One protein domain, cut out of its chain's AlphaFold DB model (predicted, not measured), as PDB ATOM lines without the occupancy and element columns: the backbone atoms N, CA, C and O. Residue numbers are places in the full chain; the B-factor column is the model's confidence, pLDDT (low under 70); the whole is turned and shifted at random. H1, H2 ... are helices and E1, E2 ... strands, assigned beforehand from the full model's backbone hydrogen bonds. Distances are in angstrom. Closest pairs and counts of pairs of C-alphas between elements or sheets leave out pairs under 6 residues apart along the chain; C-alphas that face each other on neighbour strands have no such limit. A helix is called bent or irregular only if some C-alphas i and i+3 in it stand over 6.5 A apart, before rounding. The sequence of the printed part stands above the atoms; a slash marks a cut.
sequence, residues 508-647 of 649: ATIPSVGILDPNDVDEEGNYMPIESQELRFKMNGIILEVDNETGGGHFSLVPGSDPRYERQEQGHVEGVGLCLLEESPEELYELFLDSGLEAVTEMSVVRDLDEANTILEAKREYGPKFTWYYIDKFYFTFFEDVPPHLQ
ATOM      1  N   ALA A 508     156.450 259.488 354.903       80.31
ATOM      2  CA  ALA A 508     155.154 259.156 355.413       80.31
ATOM      3  C   ALA A 508     155.136 257.705 355.875       80.31
ATOM      4  O   ALA A 508     155.618 256.810 355.183       80.31
ATOM      5  N   THR A 509     154.573 257.490 357.056       79.62
ATOM      6  CA  THR A 509     154.535 256.175 357.686       79.62
ATOM      7  C   THR A 509     153.100 255.660 357.722       79.62
ATOM      8  O   THR A 509     152.186 256.383 358.135       79.62
ATOM      9  N   ILE A 510     152.919 254.407 357.302       79.69
ATOM     10  CA  ILE A 510     151.678 253.636 357.406       79.69
ATOM     11  C   ILE A 510     151.820 252.688 358.600       79.69
ATOM     12  O   ILE A 510     152.607 251.745 358.520       79.69
ATOM     13  N   PRO A 511     151.113 252.924 359.717       76.38
ATOM     14  CA  PRO A 511     151.079 251.969 360.808       76.38
ATOM     15  C   PRO A 511     150.161 250.793 360.444       76.38
ATOM     16  O   PRO A 511     149.066 250.998 359.929       76.38
ATOM     17  N   SER A 512     150.585 249.572 360.744       75.88
ATOM     18  CA  SER A 512     149.831 248.330 360.546       75.88
ATOM     19  C   SER A 512     149.865 247.537 361.847       75.88
ATOM     20  O   SER A 512     150.931 247.382 362.436       75.88
ATOM     21  N   VAL A 513     148.717 247.056 362.324       74.31
ATOM     22  CA  VAL A 513     148.594 246.383 363.627       74.31
ATOM     23  C   VAL A 513     147.970 245.004 363.422       74.31
ATOM     24  O   VAL A 513     146.983 244.897 362.706       74.31
ATOM     25  N   GLY A 514     148.504 243.959 364.055       70.25
ATOM     26  CA  GLY A 514     147.941 242.609 363.972       70.25
ATOM     27  C   GLY A 514     148.123 241.792 365.250       70.25
ATOM     28  O   GLY A 514     149.131 241.936 365.942       70.25
ATOM     29  N   ILE A 515     147.149 240.924 365.534       66.06
ATOM     30  CA  ILE A 515     147.272 239.813 366.489       66.06
ATOM     31  C   ILE A 515     147.647 238.577 365.681       66.06
ATOM     32  O   ILE A 515     147.029 238.328 364.647       66.06
ATOM     33  N   LEU A 516     148.632 237.811 366.133       63.97
ATOM     34  CA  LEU A 516     149.054 236.603 365.439       63.97
ATOM     35  C   LEU A 516     149.021 235.397 366.365       63.97
ATOM     36  O   LEU A 516     149.545 235.449 367.478       63.97
ATOM     37  N   ASP A 517     148.484 234.290 365.855       56.00
ATOM     38  CA  ASP A 517     148.707 232.980 366.448       56.00
ATOM     39  C   ASP A 517     150.121 232.513 366.045       56.00
ATOM     40  O   ASP A 517     150.413 232.403 364.851       56.00
ATOM     41  N   PRO A 518     151.029 232.224 366.996       52.34
ATOM     42  CA  PRO A 518     152.366 231.716 366.693       52.34
ATOM     43  C   PRO A 518     152.380 230.387 365.907       52.34
ATOM     44  O   PRO A 518     153.452 229.951 365.480       52.34
ATOM     45  N   ASN A 519     151.227 229.735 365.716       50.12
ATOM     46  CA  ASN A 519     151.061 228.513 364.929       50.12
ATOM     47  C   ASN A 519     150.544 228.733 363.493       50.12
ATOM     48  O   ASN A 519     150.486 227.751 362.750       50.12
ATOM     49  N   ASP A 520     150.184 229.959 363.101       46.75
ATOM     50  CA  ASP A 520     149.581 230.273 361.796       46.75
ATOM     51  C   ASP A 520     150.470 231.277 361.030       46.75
ATOM     52  O   ASP A 520     150.468 232.484 361.281       46.75
ATOM     53  N   VAL A 521     151.316 230.748 360.141       43.94
ATOM     54  CA  VAL A 521     152.275 231.492 359.303       43.94
ATOM     55  C   VAL A 521     152.035 231.169 357.830       43.94
ATOM     56  O   VAL A 521     151.646 230.049 357.499       43.94
ATOM     57  N   ASP A 522     152.290 232.128 356.943       43.62
ATOM     58  CA  ASP A 522     152.244 231.927 355.496       43.62
ATOM     59  C   ASP A 522     153.375 231.004 354.990       43.62
ATOM     60  O   ASP A 522     154.238 230.547 355.748       43.62
ATOM     61  N   GLU A 523     153.374 230.710 353.686       36.38
ATOM     62  CA  GLU A 523     154.339 229.808 353.035       36.38
ATOM     63  C   GLU A 523     155.813 230.246 353.177       36.38
ATOM     64  O   GLU A 523     156.724 229.434 352.989       36.38
ATOM     65  N   GLU A 524     156.065 231.504 353.547       36.62
ATOM     66  CA  GLU A 524     157.392 232.076 353.785       36.62
ATOM     67  C   GLU A 524     157.737 232.180 355.285       36.62
ATOM     68  O   GLU A 524     158.850 232.576 355.643       36.62
ATOM     69  N   GLY A 525     156.829 231.757 356.172       36.53
ATOM     70  CA  GLY A 525     156.981 231.845 357.622       36.53
ATOM     71  C   GLY A 525     156.652 233.228 358.187       36.53
ATOM     72  O   GLY A 525     157.004 233.507 359.337       36.53
ATOM     73  N   ASN A 526     156.017 234.099 357.398       39.31
ATOM     74  CA  ASN A 526     155.559 235.404 357.845       39.31
ATOM     75  C   ASN A 526     154.142 235.284 358.387       39.31
ATOM     76  O   ASN A 526     153.295 234.551 357.891       39.31
ATOM     77  N   TYR A 527     153.868 236.034 359.431       45.16
ATOM     78  CA  TYR A 527     152.551 236.044 360.027       45.16
ATOM     79  C   TYR A 527     151.643 237.051 359.302       45.16
ATOM     80  O   TYR A 527     152.139 238.094 358.878       45.16
ATOM     81  N   MET A 528     150.338 236.780 359.173       41.94
ATOM     82  CA  MET A 528     149.397 237.630 358.421       41.94
ATOM     83  C   MET A 528     148.716 238.702 359.302       41.94
ATOM     84  O   MET A 528     147.734 238.396 359.977       41.94
ATOM     85  N   PRO A 529     149.172 239.972 359.316       46.12
ATOM     86  CA  PRO A 529     148.462 241.048 360.004       46.12
ATOM     87  C   PRO A 529     147.187 241.458 359.246       46.12
ATOM     88  O   PRO A 529     147.175 241.536 358.018       46.12
ATOM     89  N   ILE A 530     146.130 241.815 359.979       47.16
ATOM     90  CA  ILE A 530     144.959 242.508 359.422       47.16
ATOM     91  C   ILE A 530     145.330 243.992 359.268       47.16
ATOM     92  O   ILE A 530     145.461 244.698 360.265       47.16
ATOM     93  N   GLU A 531     145.507 244.494 358.040       44.88
ATOM     94  CA  GLU A 531     145.702 245.935 357.807       44.88
ATOM     95  C   GLU A 531     144.443 246.702 358.265       44.88
ATOM     96  O   GLU A 531     143.411 246.700 357.595       44.88
ATOM     97  N   SER A 532     144.504 247.342 359.438       40.75
ATOM     98  CA  SER A 532     143.426 248.213 359.917       40.75
ATOM     99  C   SER A 532     143.244 249.391 358.958       40.75
ATOM    100  O   SER A 532     144.140 250.224 358.799       40.75
ATOM    101  N   GLN A 533     142.052 249.486 358.358       38.34
ATOM    102  CA  GLN A 533     141.629 250.614 357.517       38.34
ATOM    103  C   GLN A 533     141.630 251.963 358.268       38.34
ATOM    104  O   GLN A 533     141.574 253.017 357.636       38.34
ATOM    105  N   GLU A 534     141.721 251.963 359.603       38.44
ATOM    106  CA  GLU A 534     141.657 253.170 360.438       38.44
ATOM    107  C   GLU A 534     143.029 253.771 360.786       38.44
ATOM    108  O   GLU A 534     143.109 254.908 361.274       38.44
ATOM    109  N   LEU A 535     144.134 253.077 360.490       48.72
ATOM    110  CA  LEU A 535     145.476 253.582 360.766       48.72
ATOM    111  C   LEU A 535     145.890 254.631 359.729       48.72
ATOM    112  O   LEU A 535     146.495 254.376 358.692       48.72
ATOM    113  N   ARG A 536     145.530 255.873 360.055       54.78
ATOM    114  CA  ARG A 536     145.812 257.081 359.276       54.78
ATOM    115  C   ARG A 536     147.290 257.172 358.903       54.78
ATOM    116  O   ARG A 536     148.147 257.262 359.780       54.78
ATOM    117  N   PHE A 537     147.547 257.293 357.607       61.09
ATOM    118  CA  PHE A 537     148.802 257.767 357.032       61.09
ATOM    119  C   PHE A 537     149.296 259.028 357.768       61.09
ATOM    120  O   PHE A 537     148.560 260.016 357.892       61.09
ATOM    121  N   LYS A 538     150.531 259.017 358.283       69.94
ATOM    122  CA  LYS A 538     151.128 260.168 358.983       69.94
ATOM    123  C   LYS A 538     152.343 260.672 358.217       69.94
ATOM    124  O   LYS A 538     153.257 259.902 357.953       69.94
ATOM    125  N   MET A 539     152.402 261.982 357.957       70.25
ATOM    126  CA  MET A 539     153.700 262.625 357.715       70.25
ATOM    127  C   MET A 539     154.517 262.492 358.988       70.25
ATOM    128  O   MET A 539     153.961 262.803 360.045       70.25
ATOM    129  N   ASN A 540     155.785 262.100 358.851       76.25
ATOM    130  CA  ASN A 540     156.803 261.865 359.881       76.25
ATOM    131  C   ASN A 540     157.231 260.398 359.962       76.25
ATOM    132  O   ASN A 540     156.484 259.472 359.650       76.25
ATOM    133  N   GLY A 541     158.461 260.227 360.425       78.50
ATOM    134  CA  GLY A 541     159.027 258.958 360.814       78.50
ATOM    135  C   GLY A 541     158.632 258.535 362.223       78.50
ATOM    136  O   GLY A 541     158.272 259.375 363.045       78.50
ATOM    137  N   ILE A 542     158.727 257.239 362.514       79.56
ATOM    138  CA  ILE A 542     158.531 256.676 363.856       79.56
ATOM    139  C   ILE A 542     159.875 256.170 364.392       79.56
ATOM    140  O   ILE A 542     160.598 255.473 363.683       79.56
ATOM    141  N   ILE A 543     160.197 256.510 365.644       76.62
ATOM    142  CA  ILE A 543     161.359 255.991 366.389       76.62
ATOM    143  C   ILE A 543     160.887 255.427 367.729       76.62
ATOM    144  O   ILE A 543     160.096 256.081 368.410       76.62
ATOM    145  N   LEU A 544     161.413 254.264 368.134       75.12
ATOM    146  CA  LEU A 544     161.278 253.745 369.496       75.12
ATOM    147  C   LEU A 544     162.430 254.222 370.382       75.12
ATOM    148  O   LEU A 544     163.603 253.992 370.093       75.12
ATOM    149  N   GLU A 545     162.088 254.829 371.510       71.44
ATOM    150  CA  GLU A 545     163.018 255.150 372.582       71.44
ATOM    151  C   GLU A 545     162.741 254.251 373.786       71.44
ATOM    152  O   GLU A 545     161.626 254.223 374.297       71.44
ATOM    153  N   VAL A 546     163.751 253.526 374.267       65.31
ATOM    154  CA  VAL A 546     163.626 252.698 375.475       65.31
ATOM    155  C   VAL A 546     164.266 253.417 376.660       65.31
ATOM    156  O   VAL A 546     165.454 253.751 376.643       65.31
ATOM    157  N   ASP A 547     163.486 253.636 377.716       64.62
ATOM    158  CA  ASP A 547     163.983 254.095 379.006       64.62
ATOM    159  C   ASP A 547     164.622 252.925 379.763       64.62
ATOM    160  O   ASP A 547     163.956 252.037 380.295       64.62
ATOM    161  N   ASN A 548     165.949 252.956 379.856       60.78
ATOM    162  CA  ASN A 548     166.745 251.925 380.520       60.78
ATOM    163  C   ASN A 548     166.492 251.803 382.037       60.78
ATOM    164  O   ASN A 548     166.859 250.789 382.634       60.78
ATOM    165  N   GLU A 549     165.933 252.824 382.696       60.44
ATOM    166  CA  GLU A 549     165.684 252.799 384.143       60.44
ATOM    167  C   GLU A 549     164.335 252.179 384.488       60.44
ATOM    168  O   GLU A 549     164.241 251.447 385.479       60.44
ATOM    169  N   THR A 550     163.307 252.456 383.684       60.25
ATOM    170  CA  THR A 550     161.942 251.943 383.872       60.25
ATOM    171  C   THR A 550     161.678 250.671 383.066       60.25
ATOM    172  O   THR A 550     160.904 249.834 383.532       60.25
ATOM    173  N   GLY A 551     162.416 250.444 381.978       55.62
ATOM    174  CA  GLY A 551     162.160 249.387 380.999       55.62
ATOM    175  C   GLY A 551     161.056 249.753 380.004       55.62
ATOM    176  O   GLY A 551     160.710 248.924 379.176       55.62
ATOM    177  N   GLY A 552     160.495 250.965 380.088       57.62
ATOM    178  CA  GLY A 552     159.419 251.410 379.209       57.62
ATOM    179  C   GLY A 552     159.936 251.793 377.822       57.62
ATOM    180  O   GLY A 552     160.907 252.540 377.710       57.62
ATOM    181  N   GLY A 553     159.278 251.301 376.773       64.56
ATOM    182  CA  GLY A 553     159.455 251.757 375.396       64.56
ATOM    183  C   GLY A 553     158.443 252.852 375.050       64.56
ATOM    184  O   GLY A 553     157.263 252.719 375.353       64.56
ATOM    185  N   HIS A 554     158.887 253.937 374.422       70.69
ATOM    186  CA  HIS A 554     158.045 255.023 373.930       70.69
ATOM    187  C   HIS A 554     158.304 255.247 372.442       70.69
ATOM    188  O   HIS A 554     159.421 255.582 372.048       70.69
ATOM    189  N   PHE A 555     157.275 255.099 371.610       74.69
ATOM    190  CA  PHE A 555     157.384 255.474 370.204       74.69
ATOM    191  C   PHE A 555     157.058 256.955 370.036       74.69
ATOM    192  O   PHE A 555     156.079 257.462 370.585       74.69
ATOM    193  N   SER A 556     157.869 257.647 369.244       74.44
ATOM    194  CA  SER A 556     157.695 259.062 368.944       74.44
ATOM    195  C   SER A 556     157.646 259.300 367.438       74.44
ATOM    196  O   SER A 556     158.398 258.699 366.669       74.44
ATOM    197  N   LEU A 557     156.748 260.198 367.026       75.94
ATOM    198  CA  LEU A 557     156.723 260.735 365.670       75.94
ATOM    199  C   LEU A 557     157.782 261.833 365.556       75.94
ATOM    200  O   LEU A 557     157.706 262.850 366.252       75.94
ATOM    201  N   VAL A 558     158.747 261.646 364.665       79.25
ATOM    202  CA  VAL A 558     159.826 262.600 364.396       79.25
ATOM    203  C   VAL A 558     159.786 263.055 362.939       79.25
ATOM    204  O   VAL A 558     159.447 262.261 362.064       79.25
ATOM    205  N   PRO A 559     160.147 264.309 362.624       75.94
ATOM    206  CA  PRO A 559     160.323 264.716 361.232       75.94
ATOM    207  C   PRO A 559     161.245 263.737 360.496       75.94
ATOM    208  O   PRO A 559     162.235 263.293 361.074       75.94
ATOM    209  N   GLY A 560     160.954 263.421 359.232       70.62
ATOM    210  CA  GLY A 560     161.779 262.490 358.443       70.62
ATOM    211  C   GLY A 560     163.245 262.930 358.285       70.62
ATOM    212  O   GLY A 560     164.110 262.100 358.043       70.62
ATOM    213  N   SER A 561     163.536 264.214 358.518       68.81
ATOM    214  CA  SER A 561     164.882 264.798 358.554       68.81
ATOM    215  C   SER A 561     165.565 264.768 359.933       68.81
ATOM    216  O   SER A 561     166.655 265.326 360.093       68.81
ATOM    217  N   ASP A 562     164.944 264.180 360.963       78.94
ATOM    218  CA  ASP A 562     165.584 264.017 362.273       78.94
ATOM    219  C   ASP A 562     166.820 263.108 362.121       78.94
ATOM    220  O   ASP A 562     166.693 262.010 361.585       78.94
ATOM    221  N   PRO A 563     168.014 263.499 362.609       72.56
ATOM    222  CA  PRO A 563     169.236 262.700 362.464       72.56
ATOM    223  C   PRO A 563     169.165 261.287 363.055       72.56
ATOM    224  O   PRO A 563     170.057 260.481 362.803       72.56
ATOM    225  N   ARG A 564     168.174 261.014 363.908       76.69
ATOM    226  CA  ARG A 564     167.925 259.689 364.487       76.69
ATOM    227  C   ARG A 564     167.090 258.796 363.570       76.69
ATOM    228  O   ARG A 564     167.052 257.592 363.788       76.69
ATOM    229  N   TYR A 565     166.414 259.372 362.582       79.75
ATOM    230  CA  TYR A 565     165.616 258.650 361.609       79.75
ATOM    231  C   TYR A 565     166.501 258.270 360.421       79.75
ATOM    232  O   TYR A 565     166.673 259.032 359.472       79.75
ATOM    233  N   GLU A 566     167.131 257.099 360.498       77.38
ATOM    234  CA  GLU A 566     168.008 256.617 359.432       77.38
ATOM    235  C   GLU A 566     167.191 255.904 358.351       77.38
ATOM    236  O   GLU A 566     166.294 255.112 358.655       77.38
ATOM    237  N   ARG A 567     167.486 256.203 357.081       80.94
ATOM    238  CA  ARG A 567     166.850 255.570 355.924       80.94
ATOM    239  C   ARG A 567     167.702 254.423 355.385       80.94
ATOM    240  O   ARG A 567     168.899 254.605 355.186       80.94
ATOM    241  N   GLN A 568     167.073 253.280 355.113       84.00
ATOM    242  CA  GLN A 568     167.720 252.092 354.544       84.00
ATOM    243  C   GLN A 568     167.253 251.818 353.104       84.00
ATOM    244  O   GLN A 568     166.469 252.576 352.526       84.00
ATOM    245  N   GLU A 569     167.788 250.751 352.505       82.88
ATOM    246  CA  GLU A 569     167.373 250.269 351.185       82.88
ATOM    247  C   GLU A 569     165.899 249.829 351.188       82.88
ATOM    248  O   GLU A 569     165.374 249.366 352.200       82.88
ATOM    249  N   GLN A 570     165.228 249.968 350.043       82.56
ATOM    250  CA  GLN A 570     163.840 249.530 349.883       82.56
ATOM    251  C   GLN A 570     163.696 248.034 350.206       82.56
ATOM    252  O   GLN A 570     164.505 247.221 349.757       82.56
ATOM    253  N   GLY A 571     162.651 247.678 350.954       79.12
ATOM    254  CA  GLY A 571     162.375 246.317 351.417       79.12
ATOM    255  C   GLY A 571     163.251 245.876 352.591       79.12
ATOM    256  O   GLY A 571     163.113 244.754 353.072       79.12
ATOM    257  N   HIS A 572     164.162 246.727 353.078       84.88
ATOM    258  CA  HIS A 572     164.847 246.451 354.331       84.88
ATOM    259  C   HIS A 572     163.830 246.456 355.474       84.88
ATOM    260  O   HIS A 572     163.014 247.371 355.580       84.88
ATOM    261  N   VAL A 573     163.908 245.447 356.340       82.31
ATOM    262  CA  VAL A 573     163.096 245.363 357.553       82.31
ATOM    263  C   VAL A 573     164.004 245.604 358.750       82.31
ATOM    264  O   VAL A 573     164.908 244.817 359.031       82.31
ATOM    265  N   GLU A 574     163.758 246.700 359.456       82.31
ATOM    266  CA  GLU A 574     164.416 247.031 360.711       82.31
ATOM    267  C   GLU A 574     163.541 246.562 361.878       82.31
ATOM    268  O   GLU A 574     162.372 246.932 361.990       82.31
ATOM    269  N   GLY A 575     164.111 245.743 362.763       78.06
ATOM    270  CA  GLY A 575     163.501 245.442 364.056       78.06
ATOM    271  C   GLY A 575     163.650 246.653 364.967       78.06
ATOM    272  O   GLY A 575     164.758 246.960 365.405       78.06
ATOM    273  N   VAL A 576     162.545 247.344 365.235       71.88
ATOM    274  CA  VAL A 576     162.553 248.614 365.970       71.88
ATOM    275  C   VAL A 576     162.431 248.375 367.472       71.88
ATOM    276  O   VAL A 576     163.053 249.098 368.248       71.88
ATOM    277  N   GLY A 577     161.706 247.336 367.904       73.50
ATOM    278  CA  GLY A 577     161.719 246.937 369.309       73.50
ATOM    279  C   GLY A 577     160.838 245.763 369.700       73.50
ATOM    280  O   GLY A 577     160.006 245.293 368.926       73.50
ATOM    281  N   LEU A 578     161.050 245.324 370.942       76.81
ATOM    282  CA  LEU A 578     160.320 244.257 371.621       76.81
ATOM    283  C   LEU A 578     159.896 244.738 373.009       76.81
ATOM    284  O   LEU A 578     160.739 245.221 373.770       76.81
ATOM    285  N   CYS A 579     158.614 244.591 373.338       79.00
ATOM    286  CA  CYS A 579     158.044 244.979 374.630       79.00
ATOM    287  C   CYS A 579     157.161 243.857 375.195       79.00
ATOM    288  O   CYS A 579     156.405 243.236 374.455       79.00
ATOM    289  N   LEU A 580     157.231 243.632 376.509       81.75
ATOM    290  CA  LEU A 580     156.315 242.754 377.247       81.75
ATOM    291  C   LEU A 580     155.203 243.602 377.870       81.75
ATOM    292  O   LEU A 580     155.516 244.621 378.488       81.75
ATOM    293  N   LEU A 581     153.941 243.201 377.732       83.88
ATOM    294  CA  LEU A 581     152.773 244.017 378.093       83.88
ATOM    295  C   LEU A 581     151.835 243.293 379.080       83.88
ATOM    296  O   LEU A 581     151.727 242.062 379.050       83.88
ATOM    297  N   GLU A 582     151.184 244.055 379.972       84.75
ATOM    298  CA  GLU A 582     150.189 243.529 380.933       84.75
ATOM    299  C   GLU A 582     148.852 243.202 380.264       84.75
ATOM    300  O   GLU A 582     148.135 242.311 380.714       84.75
ATOM    301  N   GLU A 583     148.485 243.941 379.226       87.19
ATOM    302  CA  GLU A 583     147.233 243.786 378.496       87.19
ATOM    303  C   GLU A 583     147.276 242.555 377.573       87.19
ATOM    304  O   GLU A 583     148.348 242.144 377.125       87.19
ATOM    305  N   SER A 584     146.120 241.950 377.293       83.31
ATOM    306  CA  SER A 584     145.994 240.860 376.305       83.31
ATOM    307  C   SER A 584     146.140 241.370 374.859       83.31
ATOM    308  O   SER A 584     145.937 242.568 374.617       83.31
ATOM    309  N   PRO A 585     146.460 240.501 373.876       79.81
ATOM    310  CA  PRO A 585     146.602 240.924 372.484       79.81
ATOM    311  C   PRO A 585     145.327 241.566 371.934       79.81
ATOM    312  O   PRO A 585     145.406 242.560 371.214       79.81
ATOM    313  N   GLU A 586     144.154 241.054 372.316       77.00
ATOM    314  CA  GLU A 586     142.855 241.602 371.921       77.00
ATOM    315  C   GLU A 586     142.618 242.995 372.502       77.00
ATOM    316  O   GLU A 586     142.183 243.892 371.786       77.00
ATOM    317  N   GLU A 587     142.931 243.209 373.783       81.44
ATOM    318  CA  GLU A 587     142.785 244.524 374.421       81.44
ATOM    319  C   GLU A 587     143.684 245.574 373.756       81.44
ATOM    320  O   GLU A 587     143.260 246.710 373.550       81.44
ATOM    321  N   LEU A 588     144.909 245.194 373.388       78.69
ATOM    322  CA  LEU A 588     145.856 246.077 372.705       78.69
ATOM    323  C   LEU A 588     145.455 246.352 371.259       78.69
ATOM    324  O   LEU A 588     145.610 247.478 370.788       78.69
ATOM    325  N   TYR A 589     144.932 245.347 370.564       76.94
ATOM    326  CA  TYR A 589     144.416 245.498 369.211       76.94
ATOM    327  C   TYR A 589     143.246 246.482 369.170       76.94
ATOM    328  O   TYR A 589     143.309 247.461 368.430       76.94
ATOM    329  N   GLU A 590     142.238 246.291 370.025       76.25
ATOM    330  CA  GLU A 590     141.095 247.203 370.149       76.25
ATOM    331  C   GLU A 590     141.544 248.618 370.547       76.25
ATOM    332  O   GLU A 590     141.087 249.604 369.972       76.25
ATOM    333  N   LEU A 591     142.512 248.747 371.462       77.94
ATOM    334  CA  LEU A 591     143.066 250.049 371.844       77.94
ATOM    335  C   LEU A 591     143.738 250.765 370.661       77.94
ATOM    336  O   LEU A 591     143.605 251.982 370.510       77.94
ATOM    337  N   PHE A 592     144.453 250.024 369.813       75.81
ATOM    338  CA  PHE A 592     145.042 250.558 368.588       75.81
ATOM    339  C   PHE A 592     143.998 250.929 367.534       75.81
ATOM    340  O   PHE A 592     144.223 251.903 366.816       75.81
ATOM    341  N   LEU A 593     142.880 250.203 367.433       70.94
ATOM    342  CA  LEU A 593     141.759 250.603 366.577       70.94
ATOM    343  C   LEU A 593     141.153 251.924 367.072       70.94
ATOM    344  O   LEU A 593     141.066 252.891 366.318       70.94
ATOM    345  N   ASP A 594     140.859 252.018 368.369       73.50
ATOM    346  CA  ASP A 594     140.198 253.183 368.965       73.50
ATOM    347  C   ASP A 594     141.086 254.443 369.005       73.50
ATOM    348  O   ASP A 594     140.604 255.563 368.803       73.50
ATOM    349  N   SER A 595     142.383 254.285 369.292       73.19
ATOM    350  CA  SER A 595     143.300 255.401 369.601       73.19
ATOM    351  C   SER A 595     144.478 255.532 368.627       73.19
ATOM    352  O   SER A 595     145.277 256.470 368.720       73.19
ATOM    353  N   GLY A 596     144.608 254.627 367.654       72.75
ATOM    354  CA  GLY A 596     145.703 254.622 366.684       72.75
ATOM    355  C   GLY A 596     147.081 254.587 367.352       72.75
ATOM    356  O   GLY A 596     147.286 253.976 368.395       72.75
ATOM    357  N   LEU A 597     148.043 255.316 366.778       70.00
ATOM    358  CA  LEU A 597     149.388 255.456 367.355       70.00
ATOM    359  C   LEU A 597     149.413 256.113 368.750       70.00
ATOM    360  O   LEU A 597     150.440 256.037 369.419       70.00
ATOM    361  N   GLU A 598     148.341 256.774 369.205       70.94
ATOM    362  CA  GLU A 598     148.304 257.359 370.557       70.94
ATOM    363  C   GLU A 598     148.194 256.272 371.639       70.94
ATOM    364  O   GLU A 598     148.745 256.458 372.728       70.94
ATOM    365  N   ALA A 599     147.636 255.099 371.297       71.31
ATOM    366  CA  ALA A 599     147.617 253.897 372.140       71.31
ATOM    367  C   ALA A 599     149.011 253.522 372.657       71.31
ATOM    368  O   ALA A 599     149.181 253.038 373.770       71.31
ATOM    369  N   VAL A 600     150.043 253.815 371.866       68.44
ATOM    370  CA  VAL A 600     151.443 253.543 372.194       68.44
ATOM    371  C   VAL A 600     151.920 254.284 373.447       68.44
ATOM    372  O   VAL A 600     152.884 253.878 374.094       68.44
ATOM    373  N   THR A 601     151.249 255.372 373.821       66.06
ATOM    374  CA  THR A 601     151.543 256.109 375.058       66.06
ATOM    375  C   THR A 601     150.819 255.562 376.284       66.06
ATOM    376  O   THR A 601     151.130 255.976 377.402       66.06
ATOM    377  N   GLU A 602     149.881 254.638 376.082       66.44
ATOM    378  CA  GLU A 602     148.970 254.126 377.104       66.44
ATOM    379  C   GLU A 602     149.277 252.676 377.520       66.44
ATOM    380  O   GLU A 602     148.705 252.202 378.495       66.44
ATOM    381  N   MET A 603     150.213 251.998 376.844       76.31
ATOM    382  CA  MET A 603     150.590 250.604 377.119       76.31
ATOM    383  C   MET A 603     151.366 250.421 378.427       76.31
ATOM    384  O   MET A 603     152.326 251.152 378.706       76.31
ATOM    385  N   SER A 604     151.025 249.375 379.180       75.12
ATOM    386  CA  SER A 604     151.690 249.027 380.438       75.12
ATOM    387  C   SER A 604     152.784 247.983 380.212       75.12
ATOM    388  O   SER A 604     152.513 246.805 380.001       75.12
ATOM    389  N   VAL A 605     154.051 248.410 380.277       75.81
ATOM    390  CA  VAL A 605     155.209 247.524 380.055       75.81
ATOM    391  C   VAL A 605     155.622 246.796 381.339       75.81
ATOM    392  O   VAL A 605     155.864 247.437 382.367       75.81
ATOM    393  N   VAL A 606     155.810 245.475 381.259       75.56
ATOM    394  CA  VAL A 606     156.369 244.641 382.341       75.56
ATOM    395  C   VAL A 606     157.790 244.175 382.046       75.56
ATOM    396  O   VAL A 606     158.284 244.236 380.925       75.56
ATOM    397  N   ARG A 607     158.490 243.730 383.096       71.94
ATOM    398  CA  ARG A 607     159.889 243.274 383.006       71.94
ATOM    399  C   ARG A 607     160.054 241.764 383.040       71.94
ATOM    400  O   ARG A 607     161.123 241.286 382.668       71.94
ATOM    401  N   ASP A 608     159.067 241.058 383.574       74.88
ATOM    402  CA  ASP A 608     159.105 239.612 383.734       74.88
ATOM    403  C   ASP A 608     158.157 238.974 382.722       74.88
ATOM    404  O   ASP A 608     157.012 239.401 382.587       74.88
ATOM    405  N   LEU A 609     158.653 237.962 382.015       73.19
ATOM    406  CA  LEU A 609     157.870 237.199 381.051       73.19
ATOM    407  C   LEU A 609     156.735 236.442 381.751       73.19
ATOM    408  O   LEU A 609     155.656 236.321 381.191       73.19
ATOM    409  N   ASP A 610     156.956 236.005 382.994       77.50
ATOM    410  CA  ASP A 610     155.945 235.299 383.789       77.50
ATOM    411  C   ASP A 610     154.787 236.221 384.239       77.50
ATOM    412  O   ASP A 610     153.756 235.735 384.709       77.50
ATOM    413  N   GLU A 611     154.965 237.545 384.141       77.19
ATOM    414  CA  GLU A 611     153.960 238.565 384.479       77.19
ATOM    415  C   GLU A 611     153.317 239.203 383.232       77.19
ATOM    416  O   GLU A 611     152.358 239.961 383.371       77.19
ATOM    417  N   ALA A 612     153.828 238.904 382.034       81.19
ATOM    418  CA  ALA A 612     153.339 239.437 380.768       81.19
ATOM    419  C   ALA A 612     152.198 238.581 380.211       81.19
ATOM    420  O   ALA A 612     152.274 237.355 380.241       81.19
ATOM    421  N   ASN A 613     151.171 239.229 379.660       82.44
ATOM    422  CA  ASN A 613     150.120 238.544 378.897       82.44
ATOM    423  C   ASN A 613     150.347 238.639 377.382       82.44
ATOM    424  O   ASN A 613     149.779 237.843 376.644       82.44
ATOM    425  N   THR A 614     151.161 239.601 376.930       83.75
ATOM    426  CA  THR A 614     151.413 239.843 375.504       83.75
ATOM    427  C   THR A 614     152.861 240.227 375.244       83.75
ATOM    428  O   THR A 614     153.486 240.945 376.032       83.75
ATOM    429  N   ILE A 615     153.376 239.828 374.085       84.19
ATOM    430  CA  ILE A 615     154.619 240.350 373.513       84.19
ATOM    431  C   ILE A 615     154.287 241.196 372.293       84.19
ATOM    432  O   ILE A 615     153.647 240.719 371.360       84.19
ATOM    433  N   LEU A 616     154.749 242.443 372.293       83.56
ATOM    434  CA  LEU A 616     154.720 243.322 371.133       83.56
ATOM    435  C   LEU A 616     156.063 243.254 370.402       83.56
ATOM    436  O   LEU A 616     157.103 243.585 370.972       83.56
ATOM    437  N   GLU A 617     156.020 242.914 369.120       83.12
ATOM    438  CA  GLU A 617     157.102 243.129 368.166       83.12
ATOM    439  C   GLU A 617     156.770 244.315 367.262       83.12
ATOM    440  O   GLU A 617     155.695 244.383 366.667       83.12
ATOM    441  N   ALA A 618     157.706 245.258 367.161       82.25
ATOM    442  CA  ALA A 618     157.599 246.397 366.267       82.25
ATOM    443  C   ALA A 618     158.687 246.349 365.195       82.25
ATOM    444  O   ALA A 618     159.885 246.297 365.501       82.25
ATOM    445  N   LYS A 619     158.269 246.407 363.932       84.38
ATOM    446  CA  LYS A 619     159.148 246.377 362.759       84.38
ATOM    447  C   LYS A 619     158.832 247.538 361.836       84.38
ATOM    448  O   LYS A 619     157.678 247.917 361.677       84.38
ATOM    449  N   ARG A 620     159.853 248.068 361.178       85.62
ATOM    450  CA  ARG A 620     159.695 249.038 360.098       85.62
ATOM    451  C   ARG A 620     160.193 248.430 358.805       85.62
ATOM    452  O   ARG A 620     161.313 247.935 358.751       85.62
ATOM    453  N   GLU A 621     159.383 248.523 357.767       86.38
ATOM    454  CA  GLU A 621     159.779 248.220 356.403       86.38
ATOM    455  C   GLU A 621     159.930 249.523 355.618       86.38
ATOM    456  O   GLU A 621     159.014 250.348 355.552       86.38
ATOM    457  N   TYR A 622     161.110 249.710 355.031       85.75
ATOM    458  CA  TYR A 622     161.420 250.880 354.217       85.75
ATOM    459  C   TYR A 622     160.842 250.713 352.815       85.75
ATOM    460  O   TYR A 622     161.211 249.780 352.101       85.75
ATOM    461  N   GLY A 623     159.978 251.626 352.380       81.94
ATOM    462  CA  GLY A 623     159.341 251.521 351.069       81.94
ATOM    463  C   GLY A 623     159.912 252.467 350.005       81.94
ATOM    464  O   GLY A 623     160.939 253.139 350.200       81.94
ATOM    465  N   PRO A 624     159.299 252.467 348.808       83.06
ATOM    466  CA  PRO A 624     159.797 253.217 347.662       83.06
ATOM    467  C   PRO A 624     159.643 254.738 347.835       83.06
ATOM    468  O   PRO A 624     158.829 255.226 348.625       83.06
ATOM    469  N   LYS A 625     160.426 255.502 347.057       81.06
ATOM    470  CA  LYS A 625     160.168 256.938 346.840       81.06
ATOM    471  C   LYS A 625     159.008 257.073 345.870       81.06
ATOM    472  O   LYS A 625     159.105 256.574 344.753       81.06
ATOM    473  N   PHE A 626     157.971 257.798 346.261       79.12
ATOM    474  CA  PHE A 626     156.993 258.343 345.325       79.12
ATOM    475  C   PHE A 626     157.361 259.787 344.976       79.12
ATOM    476  O   PHE A 626     158.290 260.356 345.543       79.12
ATOM    477  N   THR A 627     156.608 260.423 344.077       80.00
ATOM    478  CA  THR A 627     156.860 261.806 343.629       80.00
ATOM    479  C   THR A 627     157.004 262.810 344.788       80.00
ATOM    480  O   THR A 627     157.716 263.803 344.667       80.00
ATOM    481  N   TRP A 628     156.344 262.558 345.925       83.06
ATOM    482  CA  TRP A 628     156.160 263.542 347.001       83.06
ATOM    483  C   TRP A 628     156.852 263.214 348.325       83.06
ATOM    484  O   TRP A 628     157.035 264.110 349.149       83.06
ATOM    485  N   TYR A 629     157.132 261.940 348.579       85.31
ATOM    486  CA  TYR A 629     157.669 261.432 349.842       85.31
ATOM    487  C   TYR A 629     158.000 259.942 349.706       85.31
ATOM    488  O   TYR A 629     157.549 259.264 348.779       85.31
ATOM    489  N   TYR A 630     158.762 259.420 350.660       85.81
ATOM    490  CA  TYR A 630     158.881 257.982 350.881       85.81
ATOM    491  C   TYR A 630     157.680 257.460 351.656       85.81
ATOM    492  O   TYR A 630     157.162 258.164 352.523       85.81
ATOM    493  N   ILE A 631     157.254 256.237 351.353       83.38
ATOM    494  CA  ILE A 631     156.224 255.544 352.129       83.38
ATOM    495  C   ILE A 631     156.877 254.373 352.836       83.38
ATOM    496  O   ILE A 631     157.323 253.450 352.170       83.38
ATOM    497  N   ASP A 632     156.874 254.393 354.160       85.88
ATOM    498  CA  ASP A 632     157.338 253.278 354.978       85.88
ATOM    499  C   ASP A 632     156.154 252.610 355.676       85.88
ATOM    500  O   ASP A 632     155.181 253.276 356.046       85.88
ATOM    501  N   LYS A 633     156.246 251.298 355.887       83.06
ATOM    502  CA  LYS A 633     155.275 250.544 356.684       83.06
ATOM    503  C   LYS A 633     155.843 250.282 358.071       83.06
ATOM    504  O   LYS A 633     157.026 249.983 358.225       83.06
ATOM    505  N   PHE A 634     155.009 250.415 359.091       82.56
ATOM    506  CA  PHE A 634     155.391 250.194 360.477       82.56
ATOM    507  C   PHE A 634     154.441 249.193 361.114       82.56
ATOM    508  O   PHE A 634     153.282 249.501 361.366       82.56
ATOM    509  N   TYR A 635     154.944 247.996 361.369       81.81
ATOM    510  CA  TYR A 635     154.189 246.870 361.887       81.81
ATOM    511  C   TYR A 635     154.250 246.843 363.411       81.81
ATOM    512  O   TYR A 635     155.337 246.914 363.987       81.81
ATOM    513  N   PHE A 636     153.089 246.712 364.045       81.12
ATOM    514  CA  PHE A 636     152.908 246.407 365.457       81.12
ATOM    515  C   PHE A 636     152.222 245.057 365.568       81.12
ATOM    516  O   PHE A 636     151.124 244.850 365.051       81.12
ATOM    517  N   THR A 637     152.882 244.133 366.236       82.00
ATOM    518  CA  THR A 637     152.512 242.734 366.171       82.00
ATOM    519  C   THR A 637     152.427 242.152 367.570       82.00
ATOM    520  O   THR A 637     153.420 242.174 368.293       82.00
ATOM    521  N   PHE A 638     151.258 241.635 367.943       81.50
ATOM    522  CA  PHE A 638     151.003 241.082 369.272       81.50
ATOM    523  C   PHE A 638     150.972 239.560 369.266       81.50
ATOM    524  O   PHE A 638     150.321 238.953 368.416       81.50
ATOM    525  N   PHE A 639     151.618 238.971 370.267       78.75
ATOM    526  CA  PHE A 639     151.656 237.532 370.497       78.75
ATOM    527  C   PHE A 639     151.217 237.208 371.926       78.75
ATOM    528  O   PHE A 639     151.662 237.877 372.858       78.75
ATOM    529  N   GLU A 640     150.407 236.160 372.097       77.06
ATOM    530  CA  GLU A 640     150.061 235.611 373.423       77.06
ATOM    531  C   GLU A 640     151.279 234.987 374.133       77.06
ATOM    532  O   GLU A 640     151.375 235.021 375.354       77.06
ATOM    533  N   ASP A 641     152.230 234.445 373.366       73.25
ATOM    534  CA  ASP A 641     153.424 233.745 373.854       73.25
ATOM    535  C   ASP A 641     154.681 234.175 373.074       73.25
ATOM    536  O   ASP A 641     154.590 234.773 372.002       73.25
ATOM    537  N   VAL A 642     155.883 233.841 373.575       71.88
ATOM    538  CA  VAL A 642     157.152 234.136 372.874       71.88
ATOM    539  C   VAL A 642     157.194 233.434 371.512       71.88
ATOM    540  O   VAL A 642     157.317 232.199 371.474       71.88
ATOM    541  N   PRO A 643     157.165 234.179 370.388       67.44
ATOM    542  CA  PRO A 643     157.156 233.555 369.081       67.44
ATOM    543  C   PRO A 643     158.496 232.846 368.818       67.44
ATOM    544  O   PRO A 643     159.542 233.289 369.311       67.44
ATOM    545  N   PRO A 644     158.510 231.744 368.045       64.06
ATOM    546  CA  PRO A 644     159.685 230.882 367.892       64.06
ATOM    547  C   PRO A 644     160.960 231.601 367.438       64.06
ATOM    548  O   PRO A 644     162.051 231.252 367.882       64.06
ATOM    549  N   HIS A 645     160.842 232.634 366.595       69.12
ATOM    550  CA  HIS A 645     161.984 233.413 366.096       69.12
ATOM    551  C   HIS A 645     162.626 234.325 367.150       69.12
ATOM    552  O   HIS A 645     163.722 234.834 366.921       69.12
ATOM    553  N   LEU A 646     161.976 234.504 368.303       65.06
ATOM    554  CA  LEU A 646     162.467 235.285 369.438       65.06
ATOM    555  C   LEU A 646     162.903 234.418 370.630       65.06
ATOM    556  O   LEU A 646     163.398 234.958 371.610       65.06
ATOM    557  N   GLN A 647     162.770 233.085 370.562       64.50
ATOM    558  CA  GLN A 647     163.118 232.185 371.678       64.50
ATOM    559  C   GLN A 647     164.630 232.085 371.962       64.50
ATOM    560  O   GLN A 647     165.021 231.672 373.054       64.50
TER     561      GLN A 647
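This is residues 508 to 647 of the 649 residues of an uncharacterized protein of Haloplanus rallus (UniProt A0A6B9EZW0). A twisted sheet of four strands has one face covered by a hairpin of two strands, E2 and E3, and by a kinked helix, H1; the hairpin and the sheet make a lopsided sandwich. No named element covers the other face, and long loops run round the outside. The printed part has 140 residues, with strands E1 to E4, then H1, then E5 and E6; the large sheet is mixed, in the order E1, E6, E5, E4, and the small one is antiparallel. The class is mixed, helices and strands, with 64 of the 140 residues in named elements. The whole is compact, with a radius of gyration of the C-alphas of 14.9 A, and spans 47 by 40 by 29 A.

E1, residues 508 to 515, begins at C-alpha 508 (155.154, 259.156, 355.413) and is 23.6 A long. E2, residues 541 to 546, is 16.6 A long, and E3, residues 553 to 558, is 15.5 A. E4, residues 573 to 581, is 23.0 A long. H1, residues 585 to 601, measures 16.2 A and begins at C-alpha 585 (146.602, 240.924, 372.484). E5, residues 614 to 621, is 22.5 A long. E6, residues 630 to 639, is 29.2 A long and ends at C-alpha 639 (151.656, 237.532, 370.497).

E1, an edge strand, is parallel to E6 at 18 degrees, with N 510 and O 632 2.8 A apart, within hydrogen-bond range. E2 and E3 form an antiparallel hairpin at 153 degrees, with N 543 and O 556 at 3.0 A. In the sandwich, two sheets face to face, the facing parts are 9.8 A centre to centre and their strands stand at 32 degrees; the closest C-alphas of E2 and E4 are those of Leu 544 and Val 576, 6.4 A apart. E4, the other edge strand, is antiparallel to E5 at 163 degrees, with N 616 and O 579 at 2.8 A. H1 is irregular, with C-alphas 594 and 597 9.6 A apart, and has a kink of 124 degrees near residue 595; 8 of its 13 O i to N i+4 pairs are within hydrogen-bond range. It is on the large sheet, in two layers, a helix on one face of a sheet, at a height over the sheet of 8.5 A. The closest C-alphas of H1 and E3 are those of Val 600 and Phe 555, 6.6 A apart. The hairpin E5 and E6 is antiparallel at 163 degrees, with N 617 and O 637 at 2.8 A.

The C-alphas of Asp 610 and Thr 627, the two farthest apart, are 48.1 A from each other. The printed part has no cut. The links E1 to E2, E3 to E4 and H1 to E5 are long. The mean pLDDT of the printed part is 71.5, with 41 residues under 70, among them 515 to 538 and 546 to 553.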